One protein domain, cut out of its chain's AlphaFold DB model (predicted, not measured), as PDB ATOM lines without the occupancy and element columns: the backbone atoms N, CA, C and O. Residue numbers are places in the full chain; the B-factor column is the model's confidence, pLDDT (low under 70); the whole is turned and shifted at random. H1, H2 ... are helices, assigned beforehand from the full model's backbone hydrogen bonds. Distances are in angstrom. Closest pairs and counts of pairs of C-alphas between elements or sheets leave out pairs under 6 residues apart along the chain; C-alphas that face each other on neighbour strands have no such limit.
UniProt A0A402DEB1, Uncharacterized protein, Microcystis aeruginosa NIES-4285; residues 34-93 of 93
ATOM      1  N   THR A  34     101.846 178.741 193.581       92.88
ATOM      2  CA  THR A  34     100.811 179.374 194.410       92.88
ATOM      3  C   THR A  34     101.400 180.545 195.195       92.88
ATOM      4  O   THR A  34     102.616 180.751 195.222       92.88
ATOM      5  N   LEU A  35     100.549 181.327 195.861       92.88
ATOM      6  CA  LEU A  35     101.016 182.409 196.721       92.88
ATOM      7  C   LEU A  35     101.911 181.885 197.858       92.88
ATOM      8  O   LEU A  35     102.960 182.467 198.125       92.88
ATOM      9  N   GLU A  36     101.530 180.780 198.499       93.12
ATOM     10  CA  GLU A  36     102.302 180.154 199.577       93.12
ATOM     11  C   GLU A  36     103.658 179.652 199.079       93.12
ATOM     12  O   GLU A  36     104.682 179.906 199.713       93.12
ATOM     13  N   GLU A  37     103.682 178.999 197.918       95.06
ATOM     14  CA  GLU A  37     104.920 178.523 197.296       95.06
ATOM     15  C   GLU A  37     105.825 179.688 196.890       95.06
ATOM     16  O   GLU A  37     107.042 179.618 197.037       95.06
ATOM     17  N   ASN A  38     105.241 180.795 196.427       95.25
ATOM     18  CA  ASN A  38     105.981 182.011 196.122       95.25
ATOM     19  C   ASN A  38     106.602 182.606 197.399       95.25
ATOM     20  O   ASN A  38     107.787 182.933 197.419       95.25
ATOM     21  N   LEU A  39     105.851 182.661 198.503       95.12
ATOM     22  CA  LEU A  39     106.376 183.099 199.800       95.12
ATOM     23  C   LEU A  39     107.519 182.202 200.302       95.12
ATOM     24  O   LEU A  39     108.526 182.732 200.776       95.12
ATOM     25  N   GLU A  40     107.397 180.877 200.178       95.62
ATOM     26  CA  GLU A  40     108.478 179.933 200.502       95.62
ATOM     27  C   GLU A  40     109.700 180.194 199.615       95.62
ATOM     28  O   GLU A  40     110.826 180.311 200.110       95.62
ATOM     29  N   ALA A  41     109.489 180.369 198.315       96.00
ATOM     30  CA  ALA A  41     110.574 180.539 197.369       96.00
ATOM     31  C   ALA A  41     111.352 181.846 197.567       96.00
ATOM     32  O   ALA A  41     112.572 181.863 197.409       96.00
ATOM     33  N   PHE A  42     110.686 182.922 197.985       95.25
ATOM     34  CA  PHE A  42     111.330 184.189 198.353       95.25
ATOM     35  C   PHE A  42     111.899 184.208 199.786       95.25
ATOM     36  O   PHE A  42     112.512 185.201 200.186       95.25
ATOM     37  N   SER A  43     111.708 183.149 200.576       93.38
ATOM     38  CA  SER A  43     112.245 183.062 201.936       93.38
ATOM     39  C   SER A  43     113.706 182.578 201.964       93.38
ATOM     40  O   SER A  43     114.146 181.871 201.050       93.38
ATOM     41  N   PRO A  44     114.487 182.931 203.006       92.75
ATOM     42  CA  PRO A  44     115.799 182.335 203.225       92.75
ATOM     43  C   PRO A  44     115.693 180.821 203.434       92.75
ATOM     44  O   PRO A  44     114.762 180.334 204.068       92.75
ATOM     45  N   GLY A  45     116.695 180.075 202.979       94.12
ATOM     46  CA  GLY A  45     116.768 178.641 203.226       94.12
ATOM     47  C   GLY A  45     117.993 178.010 202.584       94.12
ATOM     48  O   GLY A  45     118.884 178.704 202.100       94.12
ATOM     49  N   LYS A  46     118.059 176.679 202.629       96.12
ATOM     50  CA  LYS A  46     119.222 175.893 202.178       96.12
ATOM     51  C   LYS A  46     118.863 174.855 201.115       96.12
ATOM     52  O   LYS A  46     119.583 173.879 200.934       96.12
ATOM     53  N   THR A  47     117.721 175.027 200.457       96.38
ATOM     54  CA  THR A  47     117.212 174.080 199.462       96.38
ATOM     55  C   THR A  47     116.956 174.786 198.139       96.38
ATOM     56  O   THR A  47     116.798 176.005 198.104       96.38
ATOM     57  N   MET A  48     116.847 174.021 197.051       94.81
ATOM     58  CA  MET A  48     116.502 174.560 195.728       94.81
ATOM     59  C   MET A  48     115.087 175.145 195.649       94.81
ATOM     60  O   MET A  48     114.769 175.812 194.671       94.81
ATOM     61  N   LYS A  49     114.250 174.941 196.676       95.38
ATOM     62  CA  LYS A  49     112.969 175.644 196.787       95.38
ATOM     63  C   LYS A  49     113.158 177.127 197.093       95.38
ATOM     64  O   LYS A  49     112.327 177.926 196.694       95.38
ATOM     65  N   ASN A  50     114.247 177.499 197.768       96.75
ATOM     66  CA  ASN A  50     114.537 178.874 198.159       96.75
ATOM     67  C   ASN A  50     115.364 179.557 197.063       96.75
ATOM     68  O   ASN A  50     116.541 179.241 196.870       96.75
ATOM     69  N   MET A  51     114.774 180.526 196.366       95.81
ATOM     70  CA  MET A  51     115.420 181.241 195.264       95.81
ATOM     71  C   MET A  51     116.757 181.892 195.639       95.81
ATOM     72  O   MET A  51     117.676 181.774 194.832       95.81
ATOM     73  N   PRO A  52     116.955 182.499 196.830       95.44
ATOM     74  CA  PRO A  52     118.270 183.023 197.204       95.44
ATOM     75  C   PRO A  52     119.369 181.949 197.209       95.44
ATOM     76  O   PRO A  52     120.486 182.184 196.752       95.44
ATOM     77  N   PHE A  53     119.045 180.739 197.679       96.44
ATOM     78  CA  PHE A  53     119.978 179.613 197.678       96.44
ATOM     79  C   PHE A  53     120.238 179.103 196.257       96.44
ATOM     80  O   PHE A  53     121.390 178.891 195.878       96.44
ATOM     81  N   ALA A  54     119.182 178.944 195.456       96.31
ATOM     82  CA  ALA A  54     119.298 178.512 194.065       96.31
ATOM     83  C   ALA A  54     120.114 179.506 193.215       96.31
ATOM     84  O   ALA A  54     120.970 179.086 192.437       96.31
ATOM     85  N   ALA A  55     119.912 180.813 193.411       96.31
ATOM     86  CA  ALA A  55     120.664 181.867 192.737       96.31
ATOM     87  C   ALA A  55     122.164 181.774 193.044       96.31
ATOM     88  O   ALA A  55     122.981 181.853 192.129       96.31
ATOM     89  N   GLN A  56     122.526 181.526 194.308       96.50
ATOM     90  CA  GLN A  56     123.919 181.320 194.696       96.50
ATOM     91  C   GLN A  56     124.522 180.093 194.000       96.50
ATOM     92  O   GLN A  56     125.598 180.190 193.415       96.50
ATOM     93  N   LYS A  57     123.810 178.956 193.992       97.44
ATOM     94  CA  LYS A  57     124.267 177.734 193.308       97.44
ATOM     95  C   LYS A  57     124.472 177.941 191.809       97.44
ATOM     96  O   LYS A  57     125.476 177.481 191.271       97.44
ATOM     97  N   MET A  58     123.566 178.665 191.154       96.69
ATOM     98  CA  MET A  58     123.694 178.988 189.734       96.69
ATOM     99  C   MET A  58     124.883 179.919 189.469       96.69
ATOM    100  O   MET A  58     125.668 179.667 188.561       96.69
ATOM    101  N   ALA A  59     125.063 180.964 190.280       96.94
ATOM    102  CA  ALA A  59     126.177 181.891 190.117       96.94
ATOM    103  C   ALA A  59     127.538 181.214 190.354       96.94
ATOM    104  O   ALA A  59     128.497 181.488 189.631       96.94
ATOM    105  N   ASP A  60     127.623 180.302 191.326       97.06
ATOM    106  CA  ASP A  60     128.822 179.494 191.550       97.06
ATOM    107  C   ASP A  60     129.130 178.597 190.346       97.06
ATOM    108  O   ASP A  60     130.272 178.588 189.890       97.06
ATOM    109  N   PHE A  61     128.119 177.931 189.780       97.81
ATOM    110  CA  PHE A  61     128.275 177.134 188.562       97.81
ATOM    111  C   PHE A  61     128.747 177.985 187.375       97.81
ATOM    112  O   PHE A  61     129.723 177.641 186.715       97.81
ATOM    113  N   MET A  62     128.117 179.141 187.137       97.62
ATOM    114  CA  MET A  62     128.510 180.072 186.069       97.62
ATOM    115  C   MET A  62     129.952 180.568 186.234       97.62
ATOM    116  O   MET A  62     130.639 180.803 185.239       97.62
ATOM    117  N   ARG A  63     130.422 180.741 187.476       97.50
ATOM    118  CA  ARG A  63     131.822 181.082 187.757       97.50
ATOM    119  C   ARG A  63     132.745 179.903 187.451       97.50
ATOM    120  O   ARG A  63     133.781 180.104 186.829       97.50
ATOM    121  N   GLU A  64     132.378 178.701 187.883       97.56
ATOM    122  CA  GLU A  64     133.167 177.477 187.703       97.56
ATOM    123  C   GLU A  64     133.410 177.152 186.225       97.56
ATOM    124  O   GLU A  64     134.542 176.878 185.837       97.56
ATOM    125  N   VAL A  65     132.383 177.284 185.380       98.00
ATOM    126  CA  VAL A  65     132.503 177.067 183.926       98.00
ATOM    127  C   VAL A  65     133.119 178.257 183.175       98.00
ATOM    128  O   VAL A  65     133.194 178.246 181.949       98.00
ATOM    129  N   GLY A  66     133.542 179.306 183.889       96.94
ATOM    130  CA  GLY A  66     134.215 180.473 183.314       96.94
ATOM    131  C   GLY A  66     133.301 181.475 182.603       96.94
ATOM    132  O   GLY A  66     133.801 182.380 181.935       96.94
ATOM    133  N   PHE A  67     131.977 181.360 182.746       97.56
ATOM    134  CA  PHE A  67     131.022 182.284 182.125       97.56
ATOM    135  C   PHE A  67     131.014 183.661 182.810       97.56
ATOM    136  O   PHE A  67     130.876 184.688 182.145       97.56
ATOM    137  N   ILE A  68     131.213 183.705 184.133       96.50
ATOM    138  CA  ILE A  68     131.396 184.954 184.890       96.50
ATOM    139  C   ILE A  68     132.713 184.951 185.664       96.50
ATOM    140  O   ILE A  68     133.120 183.948 186.240       96.50
ATOM    141  N   LYS A  69     133.364 186.116 185.741       95.56
ATOM    142  CA  LYS A  69     134.625 186.275 186.489       95.56
ATOM    143  C   LYS A  69     134.418 186.361 188.003       95.56
ATOM    144  O   LYS A  69     135.296 185.983 188.772       95.56
ATOM    145  N   LYS A  70     133.274 186.890 188.440       95.81
ATOM    146  CA  LYS A  70     132.919 187.077 189.852       95.81
ATOM    147  C   LYS A  70     131.406 186.962 190.018       95.81
ATOM    148  O   LYS A  70     130.663 187.416 189.153       95.81
ATOM    149  N   VAL A  71     130.976 186.397 191.143       94.38
ATOM    150  CA  VAL A  71     129.565 186.382 191.552       94.38
ATOM    151  C   VAL A  71     129.153 187.804 191.973       94.38
ATOM    152  O   VAL A  71     129.832 188.386 192.826       94.38
ATOM    153  N   PRO A  72     128.109 188.398 191.363       92.19
ATOM    154  CA  PRO A  72     127.601 189.710 191.762       92.19
ATOM    155  C   PRO A  72     126.898 189.644 193.124       92.19
ATOM    156  O   PRO A  72     126.665 188.562 193.660       92.19
ATOM    157  N   ASP A  73     126.541 190.801 193.686       94.31
ATOM    158  CA  ASP A  73     125.682 190.832 194.870       94.31
ATOM    159  C   ASP A  73     124.275 190.344 194.502       94.31
ATOM    160  O   ASP A  73     123.538 190.997 193.765       94.31
ATOM    161  N   LEU A  74     123.919 189.157 194.991       93.31
ATOM    162  CA  LEU A  74     122.634 188.526 194.708       93.31
ATOM    163  C   LEU A  74     121.517 189.028 195.632       93.31
ATOM    164  O   LEU A  74     120.352 188.709 195.400       93.31
ATOM    165  N   THR A  75     121.826 189.816 196.666       89.12
ATOM    166  CA  THR A  75     120.808 190.316 197.604       89.12
ATOM    167  C   THR A  75     119.855 191.324 196.964       89.12
ATOM    168  O   THR A  75     118.751 191.521 197.464       89.12
ATOM    169  N   THR A  76     120.236 191.907 195.823       90.25
ATOM    170  CA  THR A  76     119.468 192.947 195.127       90.25
ATOM    171  C   THR A  76     118.565 192.415 194.013       90.25
ATOM    172  O   THR A  76     117.832 193.190 193.407       90.25
ATOM    173  N   ILE A  77     118.631 191.118 193.684       90.94
ATOM    174  CA  ILE A  77     117.895 190.552 192.535       90.94
ATOM    175  C   ILE A  77     116.498 190.039 192.917       90.94
ATOM    176  O   ILE A  77     115.665 189.818 192.041       90.94
ATOM    177  N   LEU A  78     116.237 189.842 194.217       92.19
ATOM    178  CA  LEU A  78     114.968 189.341 194.749       92.19
ATOM    179  C   LEU A  78     114.395 190.327 195.768       92.19
ATOM    180  O   LEU A  78     114.991 190.583 196.808       92.19
ATOM    181  N   GLU A  79     113.191 190.824 195.496       93.06
ATOM    182  CA  GLU A  79     112.506 191.816 196.329       93.06
ATOM    183  C   GLU A  79     111.260 191.204 196.997       93.06
ATOM    184  O   GLU A  79     110.139 191.347 196.495       93.06
ATOM    185  N   PRO A  80     111.404 190.526 198.155       91.50
ATOM    186  CA  PRO A  80     110.312 189.782 198.789       91.50
ATOM    187  C   PRO A  80     109.158 190.673 199.271       91.50
ATOM    188  O   PRO A  80     108.069 190.175 199.562       91.50
ATOM    189  N   LYS A  81     109.371 191.992 199.374       92.50
ATOM    190  CA  LYS A  81     108.356 192.954 199.828       92.50
ATOM    191  C   LYS A  81     107.104 192.952 198.949       92.50
ATOM    192  O   LYS A  81     106.008 193.094 199.480       92.50
ATOM    193  N   PHE A  82     107.247 192.737 197.640       92.88
ATOM    194  CA  PHE A  82     106.111 192.752 196.715       92.88
ATOM    195  C   PHE A  82     105.193 191.543 196.921       92.88
ATOM    196  O   PHE A  82     103.981 191.705 197.048       92.88
ATOM    197  N   VAL A  83     105.772 190.348 197.068       92.12
ATOM    198  CA  VAL A  83     105.021 189.106 197.325       92.12
ATOM    199  C   VAL A  83     104.350 189.155 198.696       92.12
ATOM    200  O   VAL A  83     103.169 188.845 198.834       92.12
ATOM    201  N   LYS A  84     105.079 189.623 199.717       91.50
ATOM    202  CA  LYS A  84     104.533 189.805 201.068       91.50
ATOM    203  C   LYS A  84     103.398 190.826 201.095       91.50
ATOM    204  O   LYS A  84     102.418 190.617 201.801       91.50
ATOM    205  N   SER A  85     103.520 191.919 200.341       93.25
ATOM    206  CA  SER A  85     102.468 192.935 200.251       93.25
ATOM    207  C   SER A  85     101.180 192.349 199.682       93.25
ATOM    208  O   SER A  85     100.123 192.574 200.263       93.25
ATOM    209  N   LEU A  86     101.270 191.569 198.599       91.69
ATOM    210  CA  LEU A  86     100.116 190.883 198.015       91.69
ATOM    211  C   LEU A  86      99.478 189.916 199.022       91.69
ATOM    212  O   LEU A  86      98.291 190.024 199.312       91.69
ATOM    213  N   ALA A  87     100.285 189.068 199.665       89.81
ATOM    214  CA  ALA A  87      99.785 188.125 200.665       89.81
ATOM    215  C   ALA A  87      99.105 188.800 201.867       89.81
ATOM    216  O   ALA A  87      98.185 188.250 202.469       89.81
ATOM    217  N   ASN A  88      99.554 190.000 202.234       87.44
ATOM    218  CA  ASN A  88      98.939 190.784 203.300       87.44
ATOM    219  C   ASN A  88      97.640 191.480 202.861       87.44
ATOM    220  O   ASN A  88      96.820 191.786 203.724       87.44
ATOM    221  N   GLN A  89      97.456 191.763 201.568       82.69
ATOM    222  CA  GLN A  89      96.197 192.289 201.028       82.69
ATOM    223  C   GLN A  89      95.117 191.204 200.995       82.69
ATOM    224  O   GLN A  89      93.997 191.461 201.432       82.69
ATOM    225  N   ASP A  90      95.479 189.984 200.592       73.75
ATOM    226  CA  ASP A  90      94.557 188.841 200.573       73.75
ATOM    227  C   ASP A  90      94.043 188.491 201.978       73.75
ATOM    228  O   ASP A  90      92.877 188.163 202.145       73.75
ATOM    229  N   LYS A  91      94.873 188.641 203.021       66.88
ATOM    230  CA  LYS A  91      94.463 188.425 204.425       66.88
ATOM    231  C   LYS A  91      93.518 189.490 204.995       66.88
ATOM    232  O   LYS A  91      93.011 189.305 206.099       66.88
ATOM    233  N   LYS A  92      93.364 190.633 204.320       56.75
ATOM    234  CA  LYS A  92      92.508 191.751 204.756       56.75
ATOM    235  C   LYS A  92      91.157 191.796 204.029       56.75
ATOM    236  O   LYS A  92      90.365 192.682 204.347       56.75
ATOM    237  N   SER A  93      90.935 190.905 203.063       51.84
ATOM    238  CA  SER A  93      89.688 190.762 202.293       51.84
ATOM    239  C   SER A  93      88.884 189.568 202.795       51.84
ATOM    240  O   SER A  93      87.644 189.623 202.664       51.84
TER     241      SER A  93
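This is residues 34 to 93 of the 93 residues of an uncharacterized protein of Microcystis aeruginosa NIES-4285 (UniProt A0A402DEB1). Picture a long, narrow rod in which the chain runs out along one side and folds back along the other: H1 and then H2 make the outward side, and an unnamed stretch, residues 65 to 79, comes back beside H2 and leads into H3, which packs beside H1. It is a loose doubled-back shape, with the longest helix, H2, towards one end, H1 and H3 towards the other, and a loop of residues 42 to 50 between H1 and H2. You have 60 printed residues before you, with three named helices in the order H1, H2, H3 and no named strand; the class is all helix, with 32 residues in named elements. The whole is loose, with a radius of gyration of the C-alphas of 14.3 A, and spans 49 by 19 by 14 A.

Start with the longest helix, H2, residues 51 to 64. Find C-alpha 51 at (115.420, 181.241, 195.264); from there H2 runs 19.7 A to C-alpha 64 at (133.167, 177.477, 187.703). Before it in the chain is H1, residues 35 to 41, which measures 9.8 A from first to last C-alpha. Beyond H2, look for H3 at residues 80 to 90; it runs 15.9 A from C-alpha 80 to C-alpha 90, the latter at (94.557, 188.841, 200.573).

Look first at the beginning of H2, where H1 is close but not clearly touching: the closest C-alphas, those of Ala 41 and Met 51, are 5.3 A apart. The two helices run the same way at a steep tilt of 40 degrees, with their centres 19.8 A apart. Now go from H1 to H3: these two touch, with 6 pairs of C-alphas within 8 A, and their closest C-alphas are those of Leu 39 and Val 83, 6.6 A apart. H1 and H3 run opposite ways at a shallow tilt of 22 degrees, and their centres are 10.4 A apart. H2 and H3 are apart, with no C-alpha of the one within 8 A of the other. Along the backbones of H1, H2 and H3, you will find every O i to N i+4 pair within hydrogen-bond range.

The two C-alphas farthest apart are those of Gly 66 and Ser 93, 49.5 A, while the first and last printed C-alphas, those of Thr 34 and Ser 93, are 17.8 A apart. The printed part has no cut and ends at Ser 93, the chain's last residue. The link from H1 to H2, with 9 residues, is short, and the link from H2 to H3, with 15 residues, is long. In the B-factor column the mean pLDDT of the printed part is 92.2, and the model's confidence is low, under 70, at residues 91 to 93.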